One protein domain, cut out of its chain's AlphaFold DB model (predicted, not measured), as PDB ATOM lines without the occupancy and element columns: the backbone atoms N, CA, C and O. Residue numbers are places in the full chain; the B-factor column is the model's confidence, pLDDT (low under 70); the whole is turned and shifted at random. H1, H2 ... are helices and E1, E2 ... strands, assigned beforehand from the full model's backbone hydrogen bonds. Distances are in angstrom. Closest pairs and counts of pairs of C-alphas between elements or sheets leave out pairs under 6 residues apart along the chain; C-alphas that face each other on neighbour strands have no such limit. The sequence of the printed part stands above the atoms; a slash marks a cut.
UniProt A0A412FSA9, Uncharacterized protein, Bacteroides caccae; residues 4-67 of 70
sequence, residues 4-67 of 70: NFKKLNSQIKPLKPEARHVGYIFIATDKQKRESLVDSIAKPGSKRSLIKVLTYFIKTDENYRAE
ATOM      1  N   ASN A   4     126.763 121.453  94.855       94.00
ATOM      2  CA  ASN A   4     125.485 120.942  94.383       94.00
ATOM      3  C   ASN A   4     124.456 122.079  94.260       94.00
ATOM      4  O   ASN A   4     123.546 122.245  95.078       94.00
ATOM      5  N   PHE A   5     124.587 122.885  93.204       92.94
ATOM      6  CA  PHE A   5     123.680 124.004  92.944       92.94
ATOM      7  C   PHE A   5     122.238 123.561  92.688       92.94
ATOM      8  O   PHE A   5     121.329 124.363  92.891       92.94
ATOM      9  N   LYS A   6     121.997 122.315  92.262       94.00
ATOM     10  CA  LYS A   6     120.636 121.785  92.103       94.00
ATOM     11  C   LYS A   6     119.942 121.688  93.462       94.00
ATOM     12  O   LYS A   6     118.835 122.203  93.607       94.00
ATOM     13  N   LYS A   7     120.622 121.102  94.455       91.88
ATOM     14  CA  LYS A   7     120.152 121.033  95.846       91.88
ATOM     15  C   LYS A   7     120.020 122.432  96.452       91.88
ATOM     16  O   LYS A   7     118.940 122.784  96.902       91.88
ATOM     17  N   LEU A   8     121.051 123.272  96.338       91.94
ATOM     18  CA  LEU A   8     121.022 124.640  96.874       91.94
ATOM     19  C   LEU A   8     119.853 125.473  96.317       91.94
ATOM     20  O   LEU A   8     119.179 126.202  97.040       91.94
ATOM     21  N   ASN A   9     119.592 125.379  95.010       93.12
ATOM     22  CA  ASN A   9     118.527 126.151  94.374       93.12
ATOM     23  C   ASN A   9     117.118 125.694  94.765       93.12
ATOM     24  O   ASN A   9     116.207 126.517  94.671       93.12
ATOM     25  N   SER A  10     116.915 124.438  95.178       93.44
ATOM     26  CA  SER A  10     115.582 123.946  95.559       93.44
ATOM     27  C   SER A  10     115.088 124.570  96.872       93.44
ATOM     28  O   SER A  10     113.879 124.763  97.046       93.44
ATOM     29  N   GLN A  11     116.025 124.967  97.736       92.81
ATOM     30  CA  GLN A  11     115.787 125.613  99.030       92.81
ATOM     31  C   GLN A  11     115.661 127.136  98.945       92.81
ATOM     32  O   GLN A  11     115.228 127.769  99.904       92.81
ATOM     33  N   ILE A  12     116.027 127.744  97.811       93.62
ATOM     34  CA  ILE A  12     115.898 129.188  97.615       93.62
ATOM     35  C   ILE A  12     114.508 129.515  97.072       93.62
ATOM     36  O   ILE A  12     114.140 129.094  95.971       93.62
ATOM     37  N   LYS A  13     113.764 130.340  97.806       92.50
ATOM     38  CA  LYS A  13     112.424 130.817  97.453       92.50
ATOM     39  C   LYS A  13     112.386 132.350  97.386       92.50
ATOM     40  O   LYS A  13     113.198 133.008  98.037       92.50
ATOM     41  N   PRO A  14     111.491 132.955  96.588       92.25
ATOM     42  CA  PRO A  14     111.195 134.384  96.697       92.25
ATOM     43  C   PRO A  14     110.628 134.717  98.086       92.25
ATOM     44  O   PRO A  14     109.874 133.915  98.631       92.25
ATOM     45  N   LEU A  15     110.947 135.892  98.643       87.19
ATOM     46  CA  LEU A  15     110.369 136.346  99.924       87.19
ATOM     47  C   LEU A  15     108.862 136.596  99.835       87.19
ATOM     48  O   LEU A  15     108.121 136.303 100.765       87.19
ATOM     49  N   LYS A  16     108.419 137.142  98.704       83.00
ATOM     50  CA  LYS A  16     107.009 137.260  98.346       83.00
ATOM     51  C   LYS A  16     106.819 136.540  97.012       83.00
ATOM     52  O   LYS A  16     107.568 136.855  96.082       83.00
ATOM     53  N   PRO A  17     105.859 135.605  96.885       73.00
ATOM     54  CA  PRO A  17     105.623 134.875  95.634       73.00
ATOM     55  C   PRO A  17     105.395 135.808  94.437       73.00
ATOM     56  O   PRO A  17     105.827 135.525  93.321       73.00
ATOM     57  N   GLU A  18     104.770 136.946  94.722       76.44
ATOM     58  CA  GLU A  18     104.250 137.921  93.763       76.44
ATOM     59  C   GLU A  18     105.306 138.948  93.343       76.44
ATOM     60  O   GLU A  18     105.224 139.543  92.275       76.44
ATOM     61  N   ALA A  19     106.348 139.122  94.161       68.06
ATOM     62  CA  ALA A  19     107.372 140.139  93.965       68.06
ATOM     63  C   ALA A  19     108.748 139.484  93.804       68.06
ATOM     64  O   ALA A  19     109.640 139.581  94.659       68.06
ATOM     65  N   ARG A  20     108.924 138.800  92.665       64.69
ATOM     66  CA  ARG A  20     110.255 138.379  92.203       64.69
ATOM     67  C   ARG A  20     111.151 139.627  92.190       64.69
ATOM     68  O   ARG A  20     110.706 140.692  91.787       64.69
ATOM     69  N   HIS A  21     112.395 139.493  92.657       71.62
ATOM     70  CA  HIS A  21     113.403 140.567  92.780       71.62
ATOM     71  C   HIS A  21     113.350 141.475  94.025       71.62
ATOM     72  O   HIS A  21     114.312 142.208  94.241       71.62
ATOM     73  N   VAL A  22     112.333 141.383  94.892       83.88
ATOM     74  CA  VAL A  22     112.338 142.119  96.182       83.88
ATOM     75  C   VAL A  22     113.265 141.453  97.204       83.88
ATOM     76  O   VAL A  22     113.900 142.112  98.026       83.88
ATOM     77  N   GLY A  23     113.425 140.138  97.103       91.06
ATOM     78  CA  GLY A  23     114.395 139.384  97.876       91.06
ATOM     79  C   GLY A  23     114.123 137.895  97.826       91.06
ATOM     80  O   GLY A  23     113.096 137.434  97.318       91.06
ATOM     81  N   TYR A  24     115.075 137.141  98.353       94.06
ATOM     82  CA  TYR A  24     115.032 135.691  98.385       94.06
ATOM     83  C   TYR A  24     115.351 135.198  99.783       94.06
ATOM     84  O   TYR A  24     116.122 135.816 100.515       94.06
ATOM     85  N   ILE A  25     114.771 134.061 100.125       92.94
ATOM     86  CA  ILE A  25     115.058 133.333 101.346       92.94
ATOM     87  C   ILE A  25     115.595 131.958 100.989       92.94
ATOM     88  O   ILE A  25     115.091 131.284 100.092       92.94
ATOM     89  N   PHE A  26     116.649 131.564 101.677       93.50
ATOM     90  CA  PHE A  26     117.119 130.197 101.731       93.50
ATOM     91  C   PHE A  26     116.485 129.521 102.943       93.50
ATOM     92  O   PHE A  26     116.634 130.021 104.059       93.50
ATOM     93  N   ILE A  27     115.796 128.407 102.709       91.00
ATOM     94  CA  ILE A  27     115.152 127.598 103.745       91.00
ATOM     95  C   ILE A  27     116.082 126.447 104.122       91.00
ATOM     96  O   ILE A  27     116.420 125.627 103.267       91.00
ATOM     97  N   ALA A  28     116.490 126.373 105.389       86.19
ATOM     98  CA  ALA A  28     117.363 125.299 105.849       86.19
ATOM     99  C   ALA A  28     116.650 123.938 105.825       86.19
ATOM    100  O   ALA A  28     115.440 123.841 106.063       86.19
ATOM    101  N   THR A  29     117.409 122.877 105.546       82.75
ATOM    102  CA  THR A  29     116.907 121.498 105.636       82.75
ATOM    103  C   THR A  29     116.697 121.077 107.085       82.75
ATOM    104  O   THR A  29     117.278 121.649 108.004       82.75
ATOM    105  N   ASP A  30     115.929 120.009 107.300       82.69
ATOM    106  CA  ASP A  30     115.750 119.443 108.641       82.69
ATOM    107  C   ASP A  30     117.076 119.003 109.269       82.69
ATOM    108  O   ASP A  30     117.247 119.096 110.480       82.69
ATOM    109  N   LYS A  31     118.046 118.573 108.452       78.81
ATOM    110  CA  LYS A  31     119.399 118.275 108.928       78.81
ATOM    111  C   LYS A  31     120.095 119.534 109.458       78.81
ATOM    112  O   LYS A  31     120.561 119.523 110.589       78.81
ATOM    113  N   GLN A  32     120.072 120.628 108.693       78.12
ATOM    114  CA  GLN A  32     120.659 121.908 109.110       78.12
ATOM    115  C   GLN A  32     119.992 122.487 110.370       78.12
ATOM    116  O   GLN A  32     120.682 123.053 111.217       78.12
ATOM    117  N   LYS A  33     118.673 122.306 110.522       80.44
ATOM    118  CA  LYS A  33     117.931 122.708 111.729       80.44
ATOM    119  C   LYS A  33     118.317 121.874 112.951       80.44
ATOM    120  O   LYS A  33     118.570 122.426 114.013       80.44
ATOM    121  N   ARG A  34     118.379 120.543 112.810       77.88
ATOM    122  CA  ARG A  34     118.712 119.625 113.919       77.88
ATOM    123  C   ARG A  34     120.137 119.799 114.428       77.88
ATOM    124  O   ARG A  34     120.371 119.672 115.622       77.88
ATOM    125  N   GLU A  35     121.072 120.107 113.538       76.44
ATOM    126  CA  GLU A  35     122.482 120.303 113.885       76.44
ATOM    127  C   GLU A  35     122.776 121.727 114.430       76.44
ATOM    128  O   GLU A  35     123.928 122.050 114.685       76.44
ATOM    129  N   SER A  36     121.747 122.559 114.690       60.69
ATOM    130  CA  SER A  36     121.843 123.930 115.250       60.69
ATOM    131  C   SER A  36     122.644 124.932 114.400       60.69
ATOM    132  O   SER A  36     123.263 125.853 114.931       60.69
ATOM    133  N   LEU A  37     122.635 124.777 113.070       63.97
ATOM    134  CA  LEU A  37     123.595 125.451 112.184       63.97
ATOM    135  C   LEU A  37     123.118 126.724 111.489       63.97
ATOM    136  O   LEU A  37     123.979 127.445 111.003       63.97
ATOM    137  N   VAL A  38     121.803 126.962 111.389       64.12
ATOM    138  CA  VAL A  38     121.102 128.177 110.892       64.12
ATOM    139  C   VAL A  38     119.692 127.759 110.451       64.12
ATOM    140  O   VAL A  38     119.535 126.778 109.725       64.12
ATOM    141  N   ASP A  39     118.668 128.536 110.813       74.00
ATOM    142  CA  ASP A  39     117.273 128.232 110.456       74.00
ATOM    143  C   ASP A  39     116.901 128.622 109.021       74.00
ATOM    144  O   ASP A  39     116.226 127.870 108.314       74.00
ATOM    145  N   SER A  40     117.287 129.822 108.574       86.25
ATOM    146  CA  SER A  40     117.021 130.362 107.233       86.25
ATOM    147  C   SER A  40     117.793 131.663 107.010       86.25
ATOM    148  O   SER A  40     118.022 132.424 107.946       86.25
ATOM    149  N   ILE A  41     118.163 131.959 105.761       90.00
ATOM    150  CA  ILE A  41     118.849 133.212 105.402       90.00
ATOM    151  C   ILE A  41     117.980 133.985 104.421       90.00
ATOM    152  O   ILE A  41     117.817 133.576 103.271       90.00
ATOM    153  N   ALA A  42     117.454 135.125 104.859       90.88
ATOM    154  CA  ALA A  42     116.759 136.070 103.999       90.88
ATOM    155  C   ALA A  42     117.726 137.145 103.495       90.88
ATOM    156  O   ALA A  42     118.530 137.689 104.252       90.88
ATOM    157  N   LYS A  43     117.640 137.477 102.206       91.06
ATOM    158  CA  LYS A  43     118.401 138.570 101.608       91.06
ATOM    159  C   LYS A  43     117.532 139.389 100.651       91.06
ATOM    160  O   LYS A  43     117.026 138.831  99.672       91.06
ATOM    161  N   PRO A  44     117.386 140.705 100.889       90.50
ATOM    162  CA  PRO A  44     116.779 141.618  99.930       90.50
ATOM    163  C   PRO A  44     117.539 141.653  98.599       90.50
ATOM    164  O   PRO A  44     118.755 141.448  98.546       90.50
ATOM    165  N   GLY A  45     116.825 141.948  97.516       89.00
ATOM    166  CA  GLY A  45     117.399 142.094  96.179       89.00
ATOM    167  C   GLY A  45     117.538 140.780  95.403       89.00
ATOM    168  O   GLY A  45     116.662 139.915  95.418       89.00
ATOM    169  N   SER A  46     118.618 140.639  94.629       90.88
ATOM    170  CA  SER A  46     118.705 139.574  93.620       90.88
ATOM    171  C   SER A  46     119.048 138.199  94.199       90.88
ATOM    172  O   SER A  46     119.871 138.070  95.109       90.88
ATOM    173  N   LYS A  47     118.530 137.136  93.565       92.06
ATOM    174  CA  LYS A  47     118.871 135.738  93.882       92.06
ATOM    175  C   LYS A  47     120.380 135.491  93.838       92.06
ATOM    176  O   LYS A  47     120.923 134.778  94.674       92.06
ATOM    177  N   ARG A  48     121.075 136.123  92.886       93.00
ATOM    178  CA  ARG A  48     122.534 136.027  92.739       93.00
ATOM    179  C   ARG A  48     123.266 136.542  93.980       93.00
ATOM    180  O   ARG A  48     124.279 135.966  94.364       93.00
ATOM    181  N   SER A  49     122.760 137.598  94.618       92.94
ATOM    182  CA  SER A  49     123.357 138.144  95.840       92.94
ATOM    183  C   SER A  49     123.239 137.184  97.030       92.94
ATOM    184  O   SER A  49     124.191 137.066  97.802       92.94
ATOM    185  N   LEU A  50     122.118 136.459  97.142       94.00
ATOM    186  CA  LEU A  50     121.927 135.397  98.132       94.00
ATOM    187  C   LEU A  50     122.851 134.211  97.838       94.00
ATOM    188  O   LEU A  50     123.546 133.744  98.732       94.00
ATOM    189  N   ILE A  51     122.943 133.784  96.575       94.56
ATOM    190  CA  ILE A  51     123.848 132.699  96.169       94.56
ATOM    191  C   ILE A  51     125.305 133.026  96.514       94.56
ATOM    192  O   ILE A  51     126.014 132.137  96.972       94.56
ATOM    193  N   LYS A  52     125.762 134.278  96.351       94.75
ATOM    194  CA  LYS A  52     127.123 134.677  96.760       94.75
ATOM    195  C   LYS A  52     127.367 134.455  98.257       94.75
ATOM    196  O   LYS A  52     128.415 133.931  98.614       94.75
ATOM    197  N   VAL A  53     126.398 134.807  99.107       93.06
ATOM    198  CA  VAL A  53     126.473 134.595 100.564       93.06
ATOM    199  C   VAL A  53     126.490 133.103 100.898       93.06
ATOM    200  O   VAL A  53     127.365 132.646 101.621       93.06
ATOM    201  N   LEU A  54     125.586 132.320 100.308       93.00
ATOM    202  CA  LEU A  54     125.540 130.871 100.527       93.00
ATOM    203  C   LEU A  54     126.819 130.181 100.038       93.00
ATOM    204  O   LEU A  54     127.337 129.292 100.697       93.00
ATOM    205  N   THR A  55     127.372 130.626  98.909       94.06
ATOM    206  CA  THR A  55     128.646 130.115  98.377       94.06
ATOM    207  C   THR A  55     129.808 130.421  99.314       94.06
ATOM    208  O   THR A  55     130.712 129.599  99.435       94.06
ATOM    209  N   TYR A  56     129.804 131.591  99.960       93.19
ATOM    210  CA  TYR A  56     130.784 131.920 100.989       93.19
ATOM    211  C   TYR A  56     130.678 130.931 102.156       93.19
ATOM    212  O   TYR A  56     131.664 130.260 102.440       93.19
ATOM    213  N   PHE A  57     129.479 130.727 102.713       90.00
ATOM    214  CA  PHE A  57     129.277 129.765 103.803       90.00
ATOM    215  C   PHE A  57     129.686 128.339 103.428       90.00
ATOM    216  O   PHE A  57     130.448 127.722 104.153       90.00
ATOM    217  N   ILE A  58     129.301 127.843 102.251       90.25
ATOM    218  CA  ILE A  58     129.706 126.506 101.773       90.25
ATOM    219  C   ILE A  58     131.234 126.368 101.663       90.25
ATOM    220  O   ILE A  58     131.780 125.274 101.800       90.25
ATOM    221  N   LYS A  59     131.952 127.466 101.410       91.56
ATOM    222  CA  LYS A  59     133.416 127.457 101.351       91.56
ATOM    223  C   LYS A  59     134.066 127.554 102.726       91.56
ATOM    224  O   LYS A  59     135.138 126.980 102.883       91.56
ATOM    225  N   THR A  60     133.471 128.257 103.683       90.62
ATOM    226  CA  THR A  60     134.114 128.581 104.968       90.62
ATOM    227  C   THR A  60     133.630 127.741 106.143       90.62
ATOM    228  O   THR A  60     134.379 127.584 107.096       90.62
ATOM    229  N   ASP A  61     132.414 127.206 106.084       87.44
ATOM    230  CA  ASP A  61     131.783 126.416 107.143       87.44
ATOM    231  C   ASP A  61     131.729 124.937 106.739       87.44
ATOM    232  O   ASP A  61     131.247 124.591 105.657       87.44
ATOM    233  N   GLU A  62     132.255 124.058 107.592       87.12
ATOM    234  CA  GLU A  62     132.384 122.624 107.301       87.12
ATOM    235  C   GLU A  62     131.039 121.911 107.168       87.12
ATOM    236  O   GLU A  62     130.916 120.973 106.378       87.12
ATOM    237  N   ASN A  63     130.003 122.379 107.855       84.50
ATOM    238  CA  ASN A  63     128.701 121.731 107.823       84.50
ATOM    239  C   ASN A  63     127.904 122.144 106.585       84.50
ATOM    240  O   ASN A  63     127.332 121.297 105.893       84.50
ATOM    241  N   TYR A  64     127.933 123.432 106.228       86.62
ATOM    242  CA  TYR A  64     127.443 123.884 104.923       86.62
ATOM    243  C   TYR A  64     128.201 123.201 103.788       86.62
ATOM    244  O   TYR A  64     127.605 122.843 102.770       86.62
ATOM    245  N   ARG A  65     129.507 122.992 103.958       88.62
ATOM    246  CA  ARG A  65     130.311 122.245 102.999       88.62
ATOM    247  C   ARG A  65     129.807 120.816 102.843       88.62
ATOM    248  O   ARG A  65     129.499 120.434 101.720       88.62
ATOM    249  N   ALA A  66     129.674 120.069 103.938       87.88
ATOM    250  CA  ALA A  66     129.237 118.673 103.928       87.88
ATOM    251  C   ALA A  66     127.827 118.484 103.345       87.88
ATOM    252  O   ALA A  66     127.535 117.463 102.726       87.88
ATOM    253  N   GLU A  67     126.938 119.462 103.524       87.25
ATOM    254  CA  GLU A  67     125.560 119.373 103.038       87.25
ATOM    255  C   GLU A  67     125.413 119.688 101.540       87.25
ATOM    256  O   GLU A  67     124.497 119.166 100.886       87.25
TER     257      GLU A  67
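This is residues 4 to 67 of the 70 residues of an uncharacterized protein of Bacteroides caccae (UniProt A0A412FSA9). A small antiparallel sheet of three strands, in the order E1, E2, E3, has one long helix, H3, over one face. Beyond one end of the strands lie the short helix H2, between E2 and E3 in the chain, and H4, which makes a corner with the end of H3; the short helix H1 just grazes the sheet. The printed part has 64 residues with four named helices and three named strands, ordered H1 E1 E2 H2 E3 H3 H4, a mixed class. It is compact, with a radius of gyration of the C-alphas of 11.6 A, and elongated, spanning 33 by 21 by 18 A.

H1, residues 5 to 10, begins at C-alpha 5 (123.680, 124.004, 92.944). E1 is residues 12 to 14, E2 residues 23 to 27 over 13.2 A, H2 residues 30 to 34 and E3 residues 40 to 44 over 13.4 A. H3, residues 47 to 60, is 20.2 A long. H4, residues 62 to 67, ends at C-alpha 67 (125.560, 119.373, 103.038).

E1 and E2 form a hairpin, antiparallel at 141 degrees, with N 13 and O 25 2.8 A apart. E2 and E3 are antiparallel at 172 degrees, with N 24 and O 43 2.9 A apart. H3 is on the sheet at a height of 9.7 A, over E3 and only just over E2, with 3 C-alphas; its closest C-alphas to E2 are Lys 47 and Tyr 24, 5.9 A. H3 and H4 touch only at the corner, at a steep tilt of 58 degrees, opposite ways; the closest C-alphas, Ile 58 and Arg 65, are 4.5 A apart. H2 is near H4 but apart from H3. In H1, H2, H3 and H4 every O i to N i+4 pair is within hydrogen-bond range.

The C-alphas farthest apart, Glu 18 and Glu 62, are 34.8 A apart. The printed part has no cut and no long link. Residues 19 to 20 and 36 to 38 have pLDDT under 70.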